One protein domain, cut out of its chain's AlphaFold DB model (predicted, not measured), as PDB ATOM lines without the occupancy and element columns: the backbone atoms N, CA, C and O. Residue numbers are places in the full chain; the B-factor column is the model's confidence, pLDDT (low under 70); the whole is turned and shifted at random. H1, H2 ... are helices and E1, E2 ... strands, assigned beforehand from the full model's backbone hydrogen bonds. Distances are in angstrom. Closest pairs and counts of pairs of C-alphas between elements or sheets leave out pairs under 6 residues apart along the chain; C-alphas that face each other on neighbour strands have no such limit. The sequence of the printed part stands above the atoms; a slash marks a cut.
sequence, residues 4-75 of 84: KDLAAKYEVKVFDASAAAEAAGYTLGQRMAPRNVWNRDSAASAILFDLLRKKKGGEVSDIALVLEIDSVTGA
ATOM      1  N   LYS A   4      10.115  -2.022 -15.936       59.59
ATOM      2  CA  LYS A   4       8.776  -2.627 -15.995       59.59
ATOM      3  C   LYS A   4       7.803  -1.804 -16.848       59.59
ATOM      4  O   LYS A   4       7.102  -2.383 -17.669       59.59
ATOM      5  N   ASP A   5       7.820  -0.476 -16.726       65.12
ATOM      6  CA  ASP A   5       7.041   0.427 -17.588       65.12
ATOM      7  C   ASP A   5       7.504   0.360 -19.045       65.12
ATOM      8  O   ASP A   5       6.691   0.364 -19.964       65.12
ATOM      9  N   LEU A   6       8.818   0.267 -19.266       64.00
ATOM     10  CA  LEU A   6       9.377   0.136 -20.607       64.00
ATOM     11  C   LEU A   6       8.947  -1.193 -21.246       64.00
ATOM     12  O   LEU A   6       8.449  -1.208 -22.367       64.00
ATOM     13  N   ALA A   7       9.070  -2.302 -20.517       63.28
ATOM     14  CA  ALA A   7       8.660  -3.612 -21.004       63.28
ATOM     15  C   ALA A   7       7.153  -3.685 -21.292       63.28
ATOM     16  O   ALA A   7       6.768  -4.195 -22.342       63.28
ATOM     17  N   ALA A   8       6.313  -3.103 -20.428       64.94
ATOM     18  CA  ALA A   8       4.874  -3.000 -20.663       64.94
ATOM     19  C   ALA A   8       4.550  -2.154 -21.907       64.94
ATOM     20  O   ALA A   8       3.699  -2.529 -22.708       64.94
ATOM     21  N   LYS A   9       5.267  -1.043 -22.110       66.19
ATOM     22  CA  LYS A   9       5.069  -0.148 -23.259       66.19
ATOM     23  C   LYS A   9       5.445  -0.783 -24.600       66.19
ATOM     24  O   LYS A   9       4.878  -0.407 -25.622       66.19
ATOM     25  N   TYR A  10       6.408  -1.699 -24.605       63.44
ATOM     26  CA  TYR A  10       6.884  -2.380 -25.813       63.44
ATOM     27  C   TYR A  10       6.396  -3.836 -25.923       63.44
ATOM     28  O   TYR A  10       6.911  -4.570 -26.765       63.44
ATOM     29  N   GLU A  11       5.435  -4.250 -25.084       67.69
ATOM     30  CA  GLU A  11       4.909  -5.626 -25.004       67.69
ATOM     31  C   GLU A  11       6.013  -6.695 -24.936       67.69
ATOM     32  O   GLU A  11       5.939  -7.763 -25.545       67.69
ATOM     33  N   VAL A  12       7.081  -6.401 -24.195       77.69
ATOM     34  CA  VAL A  12       8.210  -7.317 -24.035       77.69
ATOM     35  C   VAL A  12       8.018  -8.148 -22.780       77.69
ATOM     36  O   VAL A  12       7.782  -7.616 -21.694       77.69
ATOM     37  N   LYS A  13       8.150  -9.470 -22.920       82.38
ATOM     38  CA  LYS A  13       8.079 -10.380 -21.776       82.38
ATOM     39  C   LYS A  13       9.249 -10.138 -20.839       82.38
ATOM     40  O   LYS A  13      10.398 -10.084 -21.271       82.38
ATOM     41  N   VAL A  14       8.949 -10.035 -19.552       83.75
ATOM     42  CA  VAL A  14       9.959  -9.942 -18.502       83.75
ATOM     43  C   VAL A  14       9.959 -11.237 -17.713       83.75
ATOM     44  O   VAL A  14       8.906 -11.693 -17.277       83.75
ATOM     45  N   PHE A  15      11.138 -11.812 -17.534       85.94
ATOM     46  CA  PHE A  15      11.377 -12.968 -16.688       85.94
ATOM     47  C   PHE A  15      12.226 -12.545 -15.495       85.94
ATOM     48  O   PHE A  15      13.158 -11.760 -15.644       85.94
ATOM     49  N   ASP A  16      11.944 -13.084 -14.316       82.25
ATOM     50  CA  ASP A  16      12.741 -12.802 -13.117       82.25
ATOM     51  C   ASP A  16      14.019 -13.665 -13.034       82.25
ATOM     52  O   ASP A  16      14.904 -13.388 -12.231       82.25
ATOM     53  N   ALA A  17      14.135 -14.713 -13.863       85.69
ATOM     54  CA  ALA A  17      15.275 -15.633 -13.869       85.69
ATOM     55  C   ALA A  17      15.599 -16.161 -15.274       85.69
ATOM     56  O   ALA A  17      14.698 -16.385 -16.088       85.69
ATOM     57  N   SER A  18      16.885 -16.425 -15.540       85.38
ATOM     58  CA  SER A  18      17.353 -16.960 -16.829       85.38
ATOM     59  C   SER A  18      16.697 -18.299 -17.163       85.38
ATOM     60  O   SER A  18      16.210 -18.488 -18.276       85.38
ATOM     61  N   ALA A  19      16.554 -19.161 -16.154       84.94
ATOM     62  CA  ALA A  19      15.904 -20.460 -16.280       84.94
ATOM     63  C   ALA A  19      14.444 -20.360 -16.757       84.94
ATOM     64  O   ALA A  19      13.978 -21.226 -17.491       84.94
ATOM     65  N   ALA A  20      13.716 -19.302 -16.381       86.81
ATOM     66  CA  ALA A  20      12.335 -19.106 -16.825       86.81
ATOM     67  C   ALA A  20      12.264 -18.720 -18.312       86.81
ATOM     68  O   ALA A  20      11.370 -19.176 -19.024       86.81
ATOM     69  N   ALA A  21      13.224 -17.925 -18.791       86.06
ATOM     70  CA  ALA A  21      13.327 -17.583 -20.206       86.06
ATOM     71  C   ALA A  21      13.704 -18.810 -21.052       86.06
ATOM     72  O   ALA A  21      13.075 -19.053 -22.083       86.06
ATOM     73  N   GLU A  22      14.660 -19.619 -20.589       85.81
ATOM     74  CA  GLU A  22      15.050 -20.872 -21.250       85.81
ATOM     75  C   GLU A  22      13.899 -21.887 -21.271       85.81
ATOM     76  O   GLU A  22      13.601 -22.455 -22.321       85.81
ATOM     77  N   ALA A  23      13.180 -22.052 -20.155       86.81
ATOM     78  CA  ALA A  23      12.002 -22.919 -20.077       86.81
ATOM     79  C   ALA A  23      10.863 -22.461 -21.007       86.81
ATOM     80  O   ALA A  23      10.112 -23.283 -21.526       86.81
ATOM     81  N   ALA A  24      10.752 -21.154 -21.262       83.81
ATOM     82  CA  ALA A  24       9.817 -20.588 -22.233       83.81
ATOM     83  C   ALA A  24      10.314 -20.678 -23.696       83.81
ATOM     84  O   ALA A  24       9.614 -20.240 -24.616       83.81
ATOM     85  N   GLY A  25      11.504 -21.243 -23.927       84.56
ATOM     86  CA  GLY A  25      12.102 -21.414 -25.250       84.56
ATOM     87  C   GLY A  25      12.723 -20.139 -25.825       84.56
ATOM     88  O   GLY A  25      12.787 -19.998 -27.048       84.56
ATOM     89  N   TYR A  26      13.139 -19.197 -24.975       88.56
ATOM     90  CA  TYR A  26      13.947 -18.049 -25.385       88.56
ATOM     91  C   TYR A  26      15.434 -18.386 -25.261       88.56
ATOM     92  O   TYR A  26      15.882 -18.985 -24.286       88.56
ATOM     93  N   THR A  27      16.220 -17.949 -26.236       87.75
ATOM     94  CA  THR A  27      17.679 -17.996 -26.183       87.75
ATOM     95  C   THR A  27      18.195 -16.786 -25.412       87.75
ATOM     96  O   THR A  27      17.893 -15.642 -25.760       87.75
ATOM     97  N   LEU A  28      18.994 -17.032 -24.375       87.69
ATOM     98  CA  LEU A  28      19.698 -15.982 -23.645       87.69
ATOM     99  C   LEU A  28      20.765 -15.355 -24.551       87.69
ATOM    100  O   LEU A  28      21.590 -16.044 -25.146       87.69
ATOM    101  N   GLY A  29      20.720 -14.036 -24.667       85.62
ATOM    102  CA  GLY A  29      21.634 -13.228 -25.453       85.62
ATOM    103  C   GLY A  29      22.538 -12.385 -24.565       85.62
ATOM    104  O   GLY A  29      23.275 -12.889 -23.720       85.62
ATOM    105  N   GLN A  30      22.516 -11.074 -24.788       82.94
ATOM    106  CA  GLN A  30      23.441 -10.152 -24.140       82.94
ATOM    107  C   GLN A  30      23.102  -9.977 -22.652       82.94
ATOM    108  O   GLN A  30      21.998  -9.555 -22.311       82.94
ATOM    109  N   ARG A  31      24.066 -10.268 -21.770       85.50
ATOM    110  CA  ARG A  31      23.977 -10.029 -20.322       85.50
ATOM    111  C   ARG A  31      24.768  -8.785 -19.938       85.50
ATOM    112  O   ARG A  31      25.940  -8.657 -20.276       85.50
ATOM    113  N   MET A  32      24.143  -7.901 -19.172       82.88
ATOM    114  CA  MET A  32      24.792  -6.803 -18.466       82.88
ATOM    115  C   MET A  32      24.647  -7.012 -16.960       82.88
ATOM    116  O   MET A  32      23.554  -7.279 -16.472       82.88
ATOM    117  N   ALA A  33      25.741  -6.851 -16.217       79.44
ATOM    118  CA  ALA A  33      25.758  -6.872 -14.751       79.44
ATOM    119  C   ALA A  33      26.109  -5.468 -14.213       79.44
ATOM    120  O   ALA A  33      27.270  -5.186 -13.895       79.44
ATOM    121  N   PRO A  34      25.153  -4.524 -14.223       71.44
ATOM    122  CA  PRO A  34      25.391  -3.164 -13.766       71.44
ATOM    123  C   PRO A  34      25.519  -3.111 -12.241       71.44
ATOM    124  O   PRO A  34      24.699  -3.657 -11.515       71.44
ATOM    125  N   ARG A  35      26.524  -2.377 -11.748       70.88
ATOM    126  CA  ARG A  35      26.791  -2.235 -10.304       70.88
ATOM    127  C   ARG A  35      25.739  -1.417  -9.540       70.88
ATOM    128  O   ARG A  35      25.624  -1.588  -8.333       70.88
ATOM    129  N   ASN A  36      24.971  -0.558 -10.222       72.06
ATOM    130  CA  ASN A  36      23.963   0.320  -9.612       72.06
ATOM    131  C   ASN A  36      22.591   0.174 -10.288       72.06
ATOM    132  O   ASN A  36      22.508  -0.021 -11.500       72.06
ATOM    133  N   VAL A  37      21.514   0.384  -9.518       66.19
ATOM    134  CA  VAL A  37      20.111   0.320  -9.985       66.19
ATOM    135  C   VAL A  37      19.851   1.256 -11.173       66.19
ATOM    136  O   VAL A  37      19.222   0.851 -12.143       66.19
ATOM    137  N   TRP A  38      20.422   2.463 -11.159       65.50
ATOM    138  CA  TRP A  38      20.314   3.409 -12.278       65.50
ATOM    139  C   TRP A  38      20.914   2.851 -13.578       65.50
ATOM    140  O   TRP A  38      20.315   2.938 -14.648       65.50
ATOM    141  N   ASN A  39      22.077   2.199 -13.482       74.06
ATOM    142  CA  ASN A  39      22.692   1.522 -14.619       74.06
ATOM    143  C   ASN A  39      21.891   0.293 -15.056       74.06
ATOM    144  O   ASN A  39      21.979  -0.078 -16.220       74.06
ATOM    145  N   ARG A  40      21.106  -0.320 -14.164       72.75
ATOM    146  CA  ARG A  40      20.215  -1.439 -14.491       72.75
ATOM    147  C   ARG A  40      19.092  -1.016 -15.418       72.75
ATOM    148  O   ARG A  40      18.858  -1.679 -16.422       72.75
ATOM    149  N   ASP A  41      18.450   0.106 -15.126       74.38
ATOM    150  CA  ASP A  41      17.353   0.610 -15.950       74.38
ATOM    151  C   ASP A  41      17.865   1.064 -17.329       74.38
ATOM    152  O   ASP A  41      17.249   0.772 -18.360       74.38
ATOM    153  N   SER A  42      19.041   1.706 -17.376       78.50
ATOM    154  CA  SER A  42      19.715   2.050 -18.635       78.50
ATOM    155  C   SER A  42      20.178   0.818 -19.417       78.50
ATOM    156  O   SER A  42      19.989   0.776 -20.629       78.50
ATOM    157  N   ALA A  43      20.733  -0.197 -18.747       82.56
ATOM    158  CA  ALA A  43      21.149  -1.455 -19.368       82.56
ATOM    159  C   ALA A  43      19.955  -2.217 -19.952       82.56
ATOM    160  O   ALA A  43      19.999  -2.639 -21.104       82.56
ATOM    161  N   ALA A  44      18.863  -2.331 -19.192       82.25
ATOM    162  CA  ALA A  44      17.627  -2.951 -19.654       82.25
ATOM    163  C   ALA A  44      17.060  -2.222 -20.874       82.25
ATOM    164  O   ALA A  44      16.698  -2.869 -21.852       82.25
ATOM    165  N   SER A  45      17.049  -0.885 -20.851       82.06
ATOM    166  CA  SER A  45      16.613  -0.079 -21.996       82.06
ATOM    167  C   SER A  45      17.506  -0.304 -23.220       82.06
ATOM    168  O   SER A  45      16.994  -0.505 -24.315       82.06
ATOM    169  N   ALA A  46      18.831  -0.305 -23.046       84.00
ATOM    170  CA  ALA A  46      19.783  -0.507 -24.136       84.00
ATOM    171  C   ALA A  46      19.626  -1.889 -24.789       84.00
ATOM    172  O   ALA A  46      19.505  -1.981 -26.010       84.00
ATOM    173  N   ILE A  47      19.541  -2.943 -23.971       87.12
ATOM    174  CA  ILE A  47      19.297  -4.314 -24.433       87.12
ATOM    175  C   ILE A  47      17.938  -4.405 -25.137       87.12
ATOM    176  O   ILE A  47      17.843  -4.987 -26.215       87.12
ATOM    177  N   LEU A  48      16.888  -3.798 -24.572       84.50
ATOM    178  CA  LEU A  48      15.558  -3.785 -25.179       84.50
ATOM    179  C   LEU A  48      15.564  -3.150 -26.567       84.50
ATOM    180  O   LEU A  48      14.989  -3.706 -27.499       84.50
ATOM    181  N   PHE A  49      16.195  -1.983 -26.704       85.25
ATOM    182  CA  PHE A  49      16.270  -1.275 -27.977       85.25
ATOM    183  C   PHE A  49      17.052  -2.069 -29.027       85.25
ATOM    184  O   PHE A  49      16.636  -2.092 -30.186       85.25
ATOM    185  N   ASP A  50      18.132  -2.752 -28.637       85.81
ATOM    186  CA  ASP A  50      18.882  -3.632 -29.541       85.81
ATOM    187  C   ASP A  50      18.026  -4.820 -30.014       85.81
ATOM    188  O   ASP A  50      17.906  -5.081 -31.213       85.81
ATOM    189  N   LEU A  51      17.323  -5.474 -29.084       85.19
ATOM    190  CA  LEU A  51      16.407  -6.575 -29.383       85.19
ATOM    191  C   LEU A  51      15.226  -6.135 -30.259       85.19
ATOM    192  O   LEU A  51      14.879  -6.827 -31.215       85.19
ATOM    193  N   LEU A  52      14.632  -4.972 -29.990       85.00
ATOM    194  CA  LEU A  52      13.580  -4.385 -30.826       85.00
ATOM    195  C   LEU A  52      14.084  -4.096 -32.237       85.00
ATOM    196  O   LEU A  52      13.359  -4.329 -33.205       85.00
ATOM    197  N   ARG A  53      15.324  -3.614 -32.373       84.88
ATOM    198  CA  ARG A  53      15.944  -3.383 -33.679       84.88
ATOM    199  C   ARG A  53      16.098  -4.692 -34.452       84.88
ATOM    200  O   ARG A  53      15.748  -4.723 -35.628       84.88
ATOM    201  N   LYS A  54      16.537  -5.767 -33.790       83.19
ATOM    202  CA  LYS A  54      16.624  -7.119 -34.371       83.19
ATOM    203  C   LYS A  54      15.257  -7.678 -34.757       83.19
ATOM    204  O   LYS A  54      15.106  -8.205 -35.857       83.19
ATOM    205  N   LYS A  55      14.242  -7.498 -33.903       84.12
ATOM    206  CA  LYS A  55      12.856  -7.901 -34.188       84.12
ATOM    207  C   LYS A  55      12.310  -7.163 -35.408       84.12
ATOM    208  O   LYS A  55      11.764  -7.776 -36.314       84.12
ATOM    209  N   LYS A  56      12.525  -5.847 -35.472       81.50
ATOM    210  CA  LYS A  56      12.121  -5.012 -36.613       81.50
ATOM    211  C   LYS A  56      12.868  -5.373 -37.902       81.50
ATOM    212  O   LYS A  56      12.319  -5.191 -38.981       81.50
ATOM    213  N   GLY A  57      14.100  -5.870 -37.791       80.06
ATOM    214  CA  GLY A  57      14.877  -6.405 -38.910       80.06
ATOM    215  C   GLY A  57      14.453  -7.806 -39.367       80.06
ATOM    216  O   GLY A  57      14.935  -8.252 -40.401       80.06
ATOM    217  N   GLY A  58      13.573  -8.493 -38.629       78.88
ATOM    218  CA  GLY A  58      13.160  -9.868 -38.922       78.88
ATOM    219  C   GLY A  58      14.163 -10.944 -38.484       78.88
ATOM    220  O   GLY A  58      14.005 -12.100 -38.850       78.88
ATOM    221  N   GLU A  59      15.191 -10.604 -37.694       78.38
ATOM    222  CA  GLU A  59      16.165 -11.586 -37.174       78.38
ATOM    223  C   GLU A  59      15.590 -12.453 -36.040       78.38
ATOM    224  O   GLU A  59      16.094 -13.547 -35.772       78.38
ATOM    225  N   VAL A  60      14.584 -11.945 -35.321       84.06
ATOM    226  CA  VAL A  60      13.969 -12.595 -34.154       84.06
ATOM    227  C   VAL A  60      12.454 -12.371 -34.166       84.06
ATOM    228  O   VAL A  60      12.007 -11.251 -34.403       84.06
ATOM    229  N   SER A  61      11.660 -13.407 -33.891       81.38
ATOM    230  CA  SER A  61      10.190 -13.301 -33.809       81.38
ATOM    231  C   SER A  61       9.747 -12.681 -32.493       81.38
ATOM    232  O   SER A  61       8.811 -11.884 -32.432       81.38
ATOM    233  N   ASP A  62      10.441 -13.046 -31.419       85.12
ATOM    234  CA  ASP A  62      10.018 -12.761 -30.057       85.12
ATOM    235  C   ASP A  62      11.203 -12.264 -29.235       85.12
ATOM    236  O   ASP A  62      12.341 -12.695 -29.423       85.12
ATOM    237  N   ILE A  63      10.944 -11.332 -28.323       88.06
ATOM    238  CA  ILE A  63      11.975 -10.726 -27.482       88.06
ATOM    239  C   ILE A  63      11.499 -10.698 -26.039       88.06
ATOM    240  O   ILE A  63      10.311 -10.529 -25.759       88.06
ATOM    241  N   ALA A  64      12.441 -10.874 -25.127       87.81
ATOM    242  CA  ALA A  64      12.208 -10.879 -23.702       87.81
ATOM    243  C   ALA A  64      13.403 -10.280 -22.954       87.81
ATOM    244  O   ALA A  64      14.526 -10.218 -23.451       87.81
ATOM    245  N   LEU A  65      13.158  -9.838 -21.730       87.06
ATOM    246  CA  LEU A  65      14.180  -9.374 -20.807       87.06
ATOM    247  C   LEU A  65      14.151 -10.240 -19.561       87.06
ATOM    248  O   LEU A  65      13.104 -10.447 -18.965       87.06
ATOM    249  N   VAL A  66      15.312 -10.700 -19.136       88.62
ATOM    250  CA  VAL A  66      15.508 -11.323 -17.836       88.62
ATOM    251  C   VAL A  66      16.049 -10.260 -16.892       88.62
ATOM    252  O   VAL A  66      17.115  -9.699 -17.145       88.62
ATOM    253  N   LEU A  67      15.316  -9.963 -15.825       84.31
ATOM    254  CA  LEU A  67      15.714  -9.022 -14.785       84.31
ATOM    255  C   LEU A  67      16.028  -9.796 -13.509       84.31
ATOM    256  O   LEU A  67      15.131 -10.156 -12.757       84.31
ATOM    257  N   GLU A  68      17.311 -10.010 -13.263       82.69
ATOM    258  CA  GLU A  68      17.809 -10.575 -12.015       82.69
ATOM    259  C   GLU A  68      18.185  -9.443 -11.039       82.69
ATOM    260  O   GLU A  68      18.158  -8.248 -11.370       82.69
ATOM    261  N   ILE A  69      18.519  -9.809  -9.799       78.38
ATOM    262  CA  ILE A  69      18.862  -8.849  -8.738       78.38
ATOM    263  C   ILE A  69      20.048  -7.961  -9.150       78.38
ATOM    264  O   ILE A  69      19.974  -6.739  -9.009       78.38
ATOM    265  N   ASP A  70      21.094  -8.567  -9.709       79.69
ATOM    266  CA  ASP A  70      22.368  -7.932 -10.076       79.69
ATOM    267  C   ASP A  70      22.655  -7.916 -11.591       79.69
ATOM    268  O   ASP A  70      23.626  -7.298 -12.041       79.69
ATOM    269  N   SER A  71      21.794  -8.534 -12.401       83.06
ATOM    270  CA  SER A  71      21.974  -8.635 -13.851       83.06
ATOM    271  C   SER A  71      20.701  -8.402 -14.647       83.06
ATOM    272  O   SER A  71      19.586  -8.671 -14.220       83.06
ATOM    273  N   VAL A  72      20.893  -7.917 -15.867       86.38
ATOM    274  CA  VAL A  72      19.874  -7.847 -16.908       86.38
ATOM    275  C   VAL A  72      20.380  -8.673 -18.075       86.38
ATOM    276  O   VAL A  72      21.473  -8.418 -18.578       86.38
ATOM    277  N   THR A  73      19.596  -9.642 -18.525       89.31
ATOM    278  CA  THR A  73      19.929 -10.446 -19.702       89.31
ATOM    279  C   THR A  73      18.850 -10.280 -20.755       89.31
ATOM    280  O   THR A  73      17.676 -10.501 -20.492       89.31
ATOM    281  N   GLY A  74      19.229  -9.883 -21.962       89.50
ATOM    282  CA  GLY A  74      18.332  -9.908 -23.109       89.50
ATOM    283  C   GLY A  74      18.122 -11.336 -23.565       89.50
ATOM    284  O   GLY A  74      19.096 -12.059 -23.739       89.50
ATOM    285  N   ALA A  75      16.879 -11.738 -23.780       90.00
ATOM    286  CA  ALA A  75      16.535 -13.032 -24.336       90.00
ATOM    287  C   ALA A  75      15.727 -12.832 -25.620       90.00
ATOM    288  O   ALA A  75      14.953 -11.887 -25.756       90.00
TER     289      ALA A  75
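This is residues 4 to 75 of the 84 residues of an uncharacterized protein of Acidobacteria bacterium (UniProt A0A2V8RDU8). A small twisted sheet of four strands has one long helix, H3, along one face and a short helix, H2, on the opposite face. A second short helix, H1, lies near the E1 edge and close to H3, and only grazes the sheet. The printed part has 72 residues, with three named helices and four named strands in the order H1, E1, H2, E2, H3, E3, E4. The sheet runs E1, E3, E4, E2 and is mixed, and the class is mixed, helices and strands. The whole is compact, with a radius of gyration of the C-alphas of 11.2 A and spans of 33 by 23 by 19 A.

H1, residues 4 to 9, is close to but not clearly touching H3, residues 37 to 56, with the closest C-alphas, Leu 6 and Ser 45, 7.4 A apart; they run the same way at a shallow tilt of 26 degrees. The edge strand E1, residues 13 to 15, is parallel to E3, residues 62 to 67, with N 15 and O 65 2.8 A apart. H2, residues 18 to 23, stands 7.9 A over the sheet and only just over E4, residues 72 to 75, with 3 of its C-alphas falling there; it runs along the strands, at 14 degrees to E4 on the local plane. The closest C-alphas of H2 and E3 are Ser 18 and Val 66, 6.0 A apart. E2, residues 27 to 32, is the other edge strand, antiparallel to E4, with N 74 and O 30 2.8 A apart. H3, on the opposite face from H2, has a height over the sheet of 8.3 A and runs along the strands, at 7 degrees to E4 on the local plane. Its closest C-alpha pair with E4 is Ile 47 and Gly 74, 5.8 A. E3 and E4 form an antiparallel hairpin, with N 66 and O 73 2.7 A apart. Two split strand-helix-strand units, in which two strands running the same way have other strands between them, are E1, H2, E2 and E2, H3, E3, both with right-handed crossovers. In H1, H2 and H3 every O i to N i+4 pair is within hydrogen-bond range.

H1 begins at C-alpha 4 (8.776, -2.627, -15.995) and is 8.5 A long. E1 spans 6.6 A, H2 8.6 A and E2 15.3 A. H3 spans 28.3 A, from C-alpha 37 (20.111, 0.320, -9.985). E3 spans 16.7 A, and E4 spans 9.7 A, ending at C-alpha 75 (16.535, -13.032, -24.336).

The C-alphas farthest apart, Asn 36 and Gly 58, are 32.9 A apart. The printed part has no cut, and its six links are tight. Mean pLDDT of the printed part is 80.6, and residues 4 to 11 and 37 to 38 are under 70.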